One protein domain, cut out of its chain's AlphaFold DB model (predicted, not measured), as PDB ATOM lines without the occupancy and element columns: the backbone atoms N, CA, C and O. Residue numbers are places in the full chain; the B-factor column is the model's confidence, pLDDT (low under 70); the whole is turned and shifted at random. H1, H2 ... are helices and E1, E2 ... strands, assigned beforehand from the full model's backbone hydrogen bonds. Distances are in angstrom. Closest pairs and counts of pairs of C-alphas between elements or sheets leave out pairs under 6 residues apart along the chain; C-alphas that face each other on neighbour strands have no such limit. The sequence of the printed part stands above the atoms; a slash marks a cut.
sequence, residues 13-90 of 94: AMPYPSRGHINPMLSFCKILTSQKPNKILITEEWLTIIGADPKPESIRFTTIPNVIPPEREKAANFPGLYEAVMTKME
ATOM      1  N   ALA A  13     144.246 158.034 162.943       89.50
ATOM      2  CA  ALA A  13     143.599 156.755 162.686       89.50
ATOM      3  C   ALA A  13     144.565 155.821 161.959       89.50
ATOM      4  O   ALA A  13     145.139 156.197 160.938       89.50
ATOM      5  N   MET A  14     144.705 154.595 162.451       90.56
ATOM      6  CA  MET A  14     145.542 153.573 161.835       90.56
ATOM      7  C   MET A  14     144.689 152.349 161.482       90.56
ATOM      8  O   MET A  14     144.381 151.539 162.355       90.56
ATOM      9  N   PRO A  15     144.230 152.220 160.227       91.38
ATOM     10  CA  PRO A  15     143.496 151.041 159.799       91.38
ATOM     11  C   PRO A  15     144.419 149.827 159.667       91.38
ATOM     12  O   PRO A  15     145.594 149.954 159.324       91.38
ATOM     13  N   TYR A  16     143.839 148.634 159.824       90.75
ATOM     14  CA  TYR A  16     144.472 147.415 159.327       90.75
ATOM     15  C   TYR A  16     144.770 147.600 157.830       90.75
ATOM     16  O   TYR A  16     143.898 148.093 157.103       90.75
ATOM     17  N   PRO A  17     145.968 147.236 157.349       89.31
ATOM     18  CA  PRO A  17     146.442 147.637 156.032       89.31
ATOM     19  C   PRO A  17     145.803 146.771 154.947       89.31
ATOM     20  O   PRO A  17     146.501 146.000 154.321       89.31
ATOM     21  N   SER A  18     144.483 146.820 154.747       87.75
ATOM     22  CA  SER A  18     143.727 146.107 153.704       87.75
ATOM     23  C   SER A  18     142.588 146.976 153.164       87.75
ATOM     24  O   SER A  18     142.037 147.802 153.895       87.75
ATOM     25  N   ARG A  19     142.172 146.778 151.897       86.69
ATOM     26  CA  ARG A  19     141.089 147.587 151.286       86.69
ATOM     27  C   ARG A  19     139.801 147.538 152.111       86.69
ATOM     28  O   ARG A  19     139.139 148.560 152.284       86.69
ATOM     29  N   GLY A  20     139.481 146.356 152.645       88.81
ATOM     30  CA  GLY A  20     138.301 146.121 153.477       88.81
ATOM     31  C   GLY A  20     138.293 146.902 154.793       88.81
ATOM     32  O   GLY A  20     137.224 147.094 155.352       88.81
ATOM     33  N   HIS A  21     139.442 147.392 155.266       91.00
ATOM     34  CA  HIS A  21     139.554 148.169 156.505       91.00
ATOM     35  C   HIS A  21     139.874 149.648 156.249       91.00
ATOM     36  O   HIS A  21     139.335 150.521 156.928       91.00
ATOM     37  N   ILE A  22     140.683 149.954 155.232       89.88
ATOM     38  CA  ILE A  22     141.046 151.329 154.866       89.88
ATOM     39  C   ILE A  22     139.829 152.116 154.374       89.88
ATOM     40  O   ILE A  22     139.621 153.248 154.809       89.88
ATOM     41  N   ASN A  23     138.984 151.523 153.525       89.88
ATOM     42  CA  ASN A  23     137.818 152.224 152.982       89.88
ATOM     43  C   ASN A  23     136.791 152.590 154.072       89.88
ATOM     44  O   ASN A  23     136.390 153.756 154.136       89.88
ATOM     45  N   PRO A  24     136.389 151.669 154.974       91.38
ATOM     46  CA  PRO A  24     135.560 152.037 156.119       91.38
ATOM     47  C   PRO A  24     136.216 153.076 157.027       91.38
ATOM     48  O   PRO A  24     135.528 153.991 157.471       91.38
ATOM     49  N   MET A  25     137.534 152.994 157.259       91.56
ATOM     50  CA  MET A  25     138.246 153.978 158.080       91.56
ATOM     51  C   MET A  25     138.221 155.374 157.454       91.56
ATOM     52  O   MET A  25     138.016 156.359 158.160       91.56
ATOM     53  N   LEU A  26     138.359 155.475 156.130       87.88
ATOM     54  CA  LEU A  26     138.194 156.735 155.407       87.88
ATOM     55  C   LEU A  26     136.787 157.302 155.591       87.88
ATOM     56  O   LEU A  26     136.644 158.475 155.930       87.88
ATOM     57  N   SER A  27     135.752 156.482 155.409       88.94
ATOM     58  CA  SER A  27     134.358 156.893 155.621       88.94
ATOM     59  C   SER A  27     134.096 157.333 157.063       88.94
ATOM     60  O   SER A  27     133.462 158.361 157.286       88.94
ATOM     61  N   PHE A  28     134.646 156.615 158.042       88.12
ATOM     62  CA  PHE A  28     134.570 156.980 159.452       88.12
ATOM     63  C   PHE A  28     135.284 158.310 159.738       88.12
ATOM     64  O   PHE A  28     134.708 159.211 160.347       88.12
ATOM     65  N   CYS A  29     136.499 158.494 159.216       87.38
ATOM     66  CA  CYS A  29     137.248 159.737 159.363       87.38
ATOM     67  C   CYS A  29     136.519 160.925 158.731       87.38
ATOM     68  O   CYS A  29     136.550 162.005 159.310       87.38
ATOM     69  N   LYS A  30     135.822 160.746 157.598       84.50
ATOM     70  CA  LYS A  30     134.993 161.804 156.988       84.50
ATOM     71  C   LYS A  30     133.931 162.316 157.964       84.50
ATOM     72  O   LYS A  30     133.789 163.527 158.116       84.50
ATOM     73  N   ILE A  31     133.255 161.414 158.680       84.88
ATOM     74  CA  ILE A  31     132.261 161.773 159.704       84.88
ATOM     75  C   ILE A  31     132.928 162.562 160.838       84.88
ATOM     76  O   ILE A  31     132.439 163.624 161.229       84.88
ATOM     77  N   LEU A  32     134.092 162.103 161.309       81.50
ATOM     78  CA  LEU A  32     134.851 162.772 162.369       81.50
ATOM     79  C   LEU A  32     135.404 164.146 161.951       81.50
ATOM     80  O   LEU A  32     135.513 165.042 162.788       81.50
ATOM     81  N   THR A  33     135.733 164.344 160.667       72.12
ATOM     82  CA  THR A  33     136.307 165.618 160.198       72.12
ATOM     83  C   THR A  33     135.351 166.803 160.276       72.12
ATOM     84  O   THR A  33     135.805 167.942 160.217       72.12
ATOM     85  N   SER A  34     134.051 166.559 160.474       64.94
ATOM     86  CA  SER A  34     133.082 167.617 160.786       64.94
ATOM     87  C   SER A  34     133.417 168.376 162.078       64.94
ATOM     88  O   SER A  34     132.932 169.486 162.273       64.94
ATOM     89  N   GLN A  35     134.259 167.800 162.947       63.88
ATOM     90  CA  GLN A  35     134.608 168.371 164.245       63.88
ATOM     91  C   GLN A  35     136.065 168.861 164.312       63.88
ATOM     92  O   GLN A  35     136.305 169.885 164.951       63.88
ATOM     93  N   LYS A  36     137.041 168.155 163.701       72.25
ATOM     94  CA  LYS A  36     138.499 168.440 163.792       72.25
ATOM     95  C   LYS A  36     139.303 167.855 162.607       72.25
ATOM     96  O   LYS A  36     138.836 166.908 161.978       72.25
ATOM     97  N   PRO A  37     140.514 168.365 162.294       74.50
ATOM     98  CA  PRO A  37     141.384 167.766 161.275       74.50
ATOM     99  C   PRO A  37     141.868 166.364 161.678       74.50
ATOM    100  O   PRO A  37     142.344 166.166 162.796       74.50
ATOM    101  N   ASN A  38     141.806 165.415 160.736       80.81
ATOM    102  CA  ASN A  38     142.154 164.011 160.965       80.81
ATOM    103  C   ASN A  38     143.354 163.585 160.115       80.81
ATOM    104  O   ASN A  38     143.454 163.908 158.926       80.81
ATOM    105  N   LYS A  39     144.251 162.811 160.726       87.12
ATOM    106  CA  LYS A  39     145.355 162.142 160.041       87.12
ATOM    107  C   LYS A  39     145.075 160.649 159.966       87.12
ATOM    108  O   LYS A  39     144.631 160.055 160.944       87.12
ATOM    109  N   ILE A  40     145.356 160.042 158.823       89.06
ATOM    110  CA  ILE A  40     145.288 158.590 158.652       89.06
ATOM    111  C   ILE A  40     146.705 158.090 158.389       89.06
ATOM    112  O   ILE A  40     147.345 158.541 157.438       89.06
ATOM    113  N   LEU A  41     147.181 157.191 159.246       89.94
ATOM    114  CA  LEU A  41     148.473 156.530 159.119       89.94
ATOM    115  C   LEU A  41     148.319 155.241 158.318       89.94
ATOM    116  O   LEU A  41     147.567 154.352 158.708       89.94
ATOM    117  N   ILE A  42     149.030 155.147 157.203       90.38
ATOM    118  CA  ILE A  42     149.052 153.983 156.308       90.38
ATOM    119  C   ILE A  42     150.501 153.624 155.967       90.38
ATOM    120  O   ILE A  42     151.417 154.356 156.325       90.38
ATOM    121  N   THR A  43     150.744 152.518 155.269       90.81
ATOM    122  CA  THR A  43     152.087 152.252 154.722       90.81
ATOM    123  C   THR A  43     152.320 153.043 153.430       90.81
ATOM    124  O   THR A  43     151.373 153.506 152.786       90.81
ATOM    125  N   GLU A  44     153.576 153.200 153.019       91.50
ATOM    126  CA  GLU A  44     153.944 153.820 151.734       91.50
ATOM    127  C   GLU A  44     153.342 153.090 150.518       91.50
ATOM    128  O   GLU A  44     152.905 153.727 149.556       91.50
ATOM    129  N   GLU A  45     153.264 151.755 150.567       91.19
ATOM    130  CA  GLU A  45     152.580 150.944 149.554       91.19
ATOM    131  C   GLU A  45     151.111 151.367 149.450       91.19
ATOM    132  O   GLU A  45     150.611 151.646 148.361       91.19
ATOM    133  N   TRP A  46     150.432 151.515 150.589       90.31
ATOM    134  CA  TRP A  46     149.040 151.942 150.618       90.31
ATOM    135  C   TRP A  46     148.835 153.361 150.104       90.31
ATOM    136  O   TRP A  46     147.860 153.592 149.388       90.31
ATOM    137  N   LEU A  47     149.753 154.288 150.389       91.19
ATOM    138  CA  LEU A  47     149.711 155.626 149.797       91.19
ATOM    139  C   LEU A  47     149.825 155.562 148.270       91.19
ATOM    140  O   LEU A  47     149.141 156.308 147.580       91.19
ATOM    141  N   THR A  48     150.629 154.646 147.733       90.19
ATOM    142  CA  THR A  48     150.739 154.444 146.280       90.19
ATOM    143  C   THR A  48     149.441 153.879 145.687       90.19
ATOM    144  O   THR A  48     149.064 154.244 144.577       90.19
ATOM    145  N   ILE A  49     148.724 153.030 146.433       87.75
ATOM    146  CA  ILE A  49     147.464 152.408 145.993       87.75
ATOM    147  C   ILE A  49     146.289 153.399 146.000       87.75
ATOM    148  O   ILE A  49     145.480 153.357 145.078       87.75
ATOM    149  N   ILE A  50     146.163 154.247 147.032       87.25
ATOM    150  CA  ILE A  50     144.971 155.101 147.249       87.25
ATOM    151  C   ILE A  50     145.253 156.606 147.158       87.25
ATOM    152  O   ILE A  50     144.340 157.417 147.270       87.25
ATOM    153  N   GLY A  51     146.512 157.018 147.005       83.12
ATOM    154  CA  GLY A  51     146.909 158.428 147.074       83.12
ATOM    155  C   GLY A  51     146.373 159.288 145.932       83.12
ATOM    156  O   GLY A  51     146.255 160.501 146.100       83.12
ATOM    157  N   ALA A  52     146.027 158.669 144.800       81.75
ATOM    158  CA  ALA A  52     145.405 159.339 143.661       81.75
ATOM    159  C   ALA A  52     143.894 159.571 143.843       81.75
ATOM    160  O   ALA A  52     143.313 160.375 143.112       81.75
ATOM    161  N   ASP A  53     143.253 158.897 144.805       81.38
ATOM    162  CA  ASP A  53     141.813 159.019 145.007       81.38
ATOM    163  C   ASP A  53     141.463 160.382 145.633       81.38
ATOM    164  O   ASP A  53     142.097 160.818 146.606       81.38
ATOM    165  N   PRO A  54     140.428 161.077 145.125       76.94
ATOM    166  CA  PRO A  54     140.017 162.359 145.672       76.94
ATOM    167  C   PRO A  54     139.545 162.202 147.121       76.94
ATOM    168  O   PRO A  54     138.685 161.377 147.448       76.94
ATOM    169  N   LYS A  55     140.081 163.045 148.007       75.06
ATOM    170  CA  LYS A  55     139.754 163.060 149.437       75.06
ATOM    171  C   LYS A  55     139.457 164.478 149.929       75.06
ATOM    172  O   LYS A  55     140.021 165.430 149.391       75.06
ATOM    173  N   PRO A  56     138.614 164.635 150.966       73.88
ATOM    174  CA  PRO A  56     138.405 165.930 151.607       73.88
ATOM    175  C   PRO A  56     139.721 166.517 152.132       73.88
ATOM    176  O   PRO A  56     140.561 165.779 152.649       73.88
ATOM    177  N   GLU A  57     139.882 167.841 152.062       74.75
ATOM    178  CA  GLU A  57     141.085 168.547 152.546       74.75
ATOM    179  C   GLU A  57     141.360 168.326 154.043       74.75
ATOM    180  O   GLU A  57     142.503 168.396 154.504       74.75
ATOM    181  N   SER A  58     140.308 168.012 154.798       77.50
ATOM    182  CA  SER A  58     140.346 167.707 156.226       77.50
ATOM    183  C   SER A  58     140.988 166.354 156.561       77.50
ATOM    184  O   SER A  58     141.312 166.120 157.728       77.50
ATOM    185  N   ILE A  59     141.195 165.479 155.565       83.44
ATOM    186  CA  ILE A  59     141.870 164.186 155.710       83.44
ATOM    187  C   ILE A  59     143.273 164.264 155.108       83.44
ATOM    188  O   ILE A  59     143.471 164.462 153.901       83.44
ATOM    189  N   ARG A  60     144.274 164.040 155.960       87.75
ATOM    190  CA  ARG A  60     145.683 163.971 155.558       87.75
ATOM    191  C   ARG A  60     146.209 162.558 155.752       87.75
ATOM    192  O   ARG A  60     146.052 161.985 156.827       87.75
ATOM    193  N   PHE A  61     146.848 162.012 154.725       89.25
ATOM    194  CA  PHE A  61     147.609 160.779 154.872       89.25
ATOM    195  C   PHE A  61     148.981 161.088 155.456       89.25
ATOM    196  O   PHE A  61     149.598 162.098 155.125       89.25
ATOM    197  N   THR A  62     149.435 160.203 156.324       89.75
ATOM    198  CA  THR A  62     150.816 160.110 156.772       89.75
ATOM    199  C   THR A  62     151.241 158.660 156.620       89.75
ATOM    200  O   THR A  62     150.399 157.760 156.665       89.75
ATOM    201  N   THR A  63     152.524 158.430 156.376       91.38
ATOM    202  CA  THR A  63     153.019 157.103 156.021       91.38
ATOM    203  C   THR A  63     154.000 156.566 157.036       91.38
ATOM    204  O   THR A  63     154.667 157.320 157.742       91.38
ATOM    205  N   ILE A  64     154.082 155.244 157.068       90.56
ATOM    206  CA  ILE A  64     155.141 154.484 157.720       90.56
ATOM    207  C   ILE A  64     155.838 153.638 156.656       90.56
ATOM    208  O   ILE A  64     155.204 153.324 155.637       90.56
ATOM    209  N   PRO A  65     157.099 153.230 156.878       90.06
ATOM    210  CA  PRO A  65     157.779 152.328 155.963       90.06
ATOM    211  C   PRO A  65     156.970 151.049 155.717       90.06
ATOM    212  O   PRO A  65     156.154 150.633 156.546       90.06
ATOM    213  N   ASN A  66     157.210 150.391 154.586       88.69
ATOM    214  CA  ASN A  66     156.598 149.098 154.270       88.69
ATOM    215  C   ASN A  66     157.177 147.976 155.147       88.69
ATOM    216  O   ASN A  66     158.020 147.192 154.724       88.69
ATOM    217  N   VAL A  67     156.720 147.924 156.395       86.50
ATOM    218  CA  VAL A  67     157.152 146.966 157.423       86.50
ATOM    219  C   VAL A  67     156.385 145.638 157.379       86.50
ATOM    220  O   VAL A  67     156.713 144.705 158.110       86.50
ATOM    221  N   ILE A  68     155.377 145.536 156.512       88.06
ATOM    222  CA  ILE A  68     154.536 144.350 156.305       88.06
ATOM    223  C   ILE A  68     154.774 143.747 154.911       88.06
ATOM    224  O   ILE A  68     155.223 144.463 154.014       88.06
ATOM    225  N   PRO A  69     154.455 142.456 154.700       85.06
ATOM    226  CA  PRO A  69     154.472 141.858 153.370       85.06
ATOM    227  C   PRO A  69     153.591 142.634 152.371       85.06
ATOM    228  O   PRO A  69     152.525 143.114 152.770       85.06
ATOM    229  N   PRO A  70     153.989 142.714 151.086       82.50
ATOM    230  CA  PRO A  70     153.237 143.423 150.052       82.50
ATOM    231  C   PRO A  70     151.796 142.932 149.900       82.50
ATOM    232  O   PRO A  70     151.508 141.743 150.078       82.50
ATOM    233  N   GLU A  71     150.901 143.811 149.439       77.25
ATOM    234  CA  GLU A  71     149.472 143.506 149.252       77.25
ATOM    235  C   GLU A  71     149.229 142.228 148.434       77.25
ATOM    236  O   GLU A  71     148.346 141.426 148.739       77.25
ATOM    237  N   ARG A  72     150.046 142.021 147.396       76.56
ATOM    238  CA  ARG A  72     149.968 140.877 146.474       76.56
ATOM    239  C   ARG A  72     150.268 139.520 147.123       76.56
ATOM    240  O   ARG A  72     149.817 138.499 146.617       76.56
ATOM    241  N   GLU A  73     151.020 139.496 148.218       77.50
ATOM    242  CA  GLU A  73     151.498 138.266 148.868       77.50
ATOM    243  C   GLU A  73     150.604 137.837 150.043       77.50
ATOM    244  O   GLU A  73     150.743 136.737 150.579       77.50
ATOM    245  N   LYS A  74     149.609 138.656 150.396       74.81
ATOM    246  CA  LYS A  74     148.692 138.395 151.512       74.81
ATOM    247  C   LYS A  74     147.918 137.095 151.405       74.81
ATOM    248  O   LYS A  74     147.721 136.416 152.408       74.81
ATOM    249  N   ALA A  75     147.450 136.770 150.201       75.94
ATOM    250  CA  ALA A  75     146.656 135.569 149.972       75.94
ATOM    251  C   ALA A  75     147.490 134.289 150.142       75.94
ATOM    252  O   ALA A  75     146.935 133.242 150.461       75.94
ATOM    253  N   ALA A  76     148.812 134.377 149.957       82.62
ATOM    254  CA  ALA A  76     149.717 133.240 150.066       82.62
ATOM    255  C   ALA A  76     150.134 132.947 151.517       82.62
ATOM    256  O   ALA A  76     150.390 131.794 151.853       82.62
ATOM    257  N   ASN A  77     150.197 133.968 152.382       85.19
ATOM    258  CA  ASN A  77     150.602 133.813 153.781       85.19
ATOM    259  C   ASN A  77     149.866 134.793 154.713       85.19
ATOM    260  O   ASN A  77     150.439 135.762 155.216       85.19
ATOM    261  N   PHE A  78     148.582 134.527 154.960       85.81
ATOM    262  CA  PHE A  78     147.787 135.337 155.884       85.81
ATOM    263  C   PHE A  78     148.310 135.321 157.337       85.81
ATOM    264  O   PHE A  78     148.367 136.397 157.931       85.81
ATOM    265  N   PRO A  79     148.739 134.179 157.922       88.94
ATOM    266  CA  PRO A  79     149.284 134.169 159.281       88.94
ATOM    267  C   PRO A  79     150.517 135.067 159.439       88.94
ATOM    268  O   PRO A  79     150.568 135.870 160.366       88.94
ATOM    269  N   GLY A  80     151.466 135.001 158.497       88.81
ATOM    270  CA  GLY A  80     152.660 135.852 158.530       88.81
ATOM    271  C   GLY A  80     152.352 137.335 158.306       88.81
ATOM    272  O   GLY A  80     152.987 138.195 158.911       88.81
ATOM    273  N   LEU A  81     151.344 137.655 157.484       88.38
ATOM    274  CA  LEU A  81     150.835 139.025 157.372       88.38
ATOM    275  C   LEU A  81     150.276 139.511 158.711       88.38
ATOM    276  O   LEU A  81     150.610 140.611 159.139       88.38
ATOM    277  N   TYR A  82     149.415 138.719 159.349       88.88
ATOM    278  CA  TYR A  82     148.784 139.087 160.613       88.88
ATOM    279  C   TYR A  82     149.829 139.340 161.704       88.88
ATOM    280  O   TYR A  82     149.789 140.378 162.362       88.88
ATOM    281  N   GLU A  83     150.812 138.447 161.839       90.56
ATOM    282  CA  GLU A  83     151.936 138.613 162.763       90.56
ATOM    283  C   GLU A  83     152.724 139.899 162.474       90.56
ATOM    284  O   GLU A  83     152.970 140.689 163.385       90.56
ATOM    285  N   ALA A  84     153.064 140.161 161.207       89.56
ATOM    286  CA  ALA A  84     153.785 141.372 160.820       89.56
ATOM    287  C   ALA A  84     152.989 142.650 161.122       89.56
ATOM    288  O   ALA A  84     153.567 143.634 161.577       89.56
ATOM    289  N   VAL A  85     151.670 142.647 160.905       89.81
ATOM    290  CA  VAL A  85     150.807 143.780 161.265       89.81
ATOM    291  C   VAL A  85     150.832 144.023 162.772       89.81
ATOM    292  O   VAL A  85     150.987 145.165 163.189       89.81
ATOM    293  N   MET A  86     150.721 142.969 163.583       88.75
ATOM    294  CA  MET A  86     150.638 143.102 165.042       88.75
ATOM    295  C   MET A  86     151.964 143.460 165.717       88.75
ATOM    296  O   MET A  86     151.934 143.971 166.826       88.75
ATOM    297  N   THR A  87     153.105 143.202 165.072       88.75
ATOM    298  CA  THR A  87     154.439 143.362 165.691       88.75
ATOM    299  C   THR A  87     155.313 144.429 165.046       88.75
ATOM    300  O   THR A  87     156.266 144.895 165.653       88.75
ATOM    301  N   LYS A  88     155.055 144.811 163.790       87.00
ATOM    302  CA  LYS A  88     155.947 145.728 163.055       87.00
ATOM    303  C   LYS A  88     155.338 147.094 162.802       87.00
ATOM    304  O   LYS A  88     156.065 148.049 162.550       87.00
ATOM    305  N   MET A  89     154.013 147.201 162.859       86.62
ATOM    306  CA  MET A  89     153.312 148.468 162.664       86.62
ATOM    307  C   MET A  89     153.208 149.314 163.948       86.62
ATOM    308  O   MET A  89     152.696 150.425 163.878       86.62
ATOM    309  N   GLU A  90     153.707 148.830 165.090       79.00
ATOM    310  CA  GLU A  90     153.752 149.565 166.368       79.00
ATOM    311  C   GLU A  90     154.912 150.567 166.463       79.00
ATOM    312  O   GLU A  90     154.746 151.634 167.044       79.00
TER     313      GLU A  90
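Overview. This is residues 13 to 90 of the 94 residues of a protein of Medicago truncatula (UniProt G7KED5). A two-stranded parallel ladder, E1 and E2, has the long helix H1 along one side and short H2 on another, while H3 sits off at one end beyond a long loop. The printed part has 78 residues, in the order H1, E1, H2, E2, H3; its class is mixed. It is compact, radius of gyration of the C-alphas 12.9 A, spanning 39 by 23 by 20 A.

Arrangement. H1, residues 19 to 32, and E1, residues 38 to 43, come closest at the C-alphas of Cys 29 and Asn 38, 6.7 A. E1, H2, residues 44 to 50, and E2, residues 59 to 64, form a right-handed strand-helix-strand unit, parallel neighbours with a helix between; N 40 and O 60 are 2.9 A apart. H3, residues 78 to 88, is apart from H1, E1 and H2. Helix O i to N i+4 pairs are within hydrogen-bond range throughout H2 and H3, and 9 of 10 in H1.

Along the chain. H1 runs 19.8 A from C-alpha 19 (141.089, 147.587, 151.286); H3 runs 15.0 A to C-alpha 88 (155.947, 145.728, 163.055).

Size, cuts and confidence. The printed part has no cut. The E2 to H3 link is long. Residues 34 to 35 are under 70 in pLDDT.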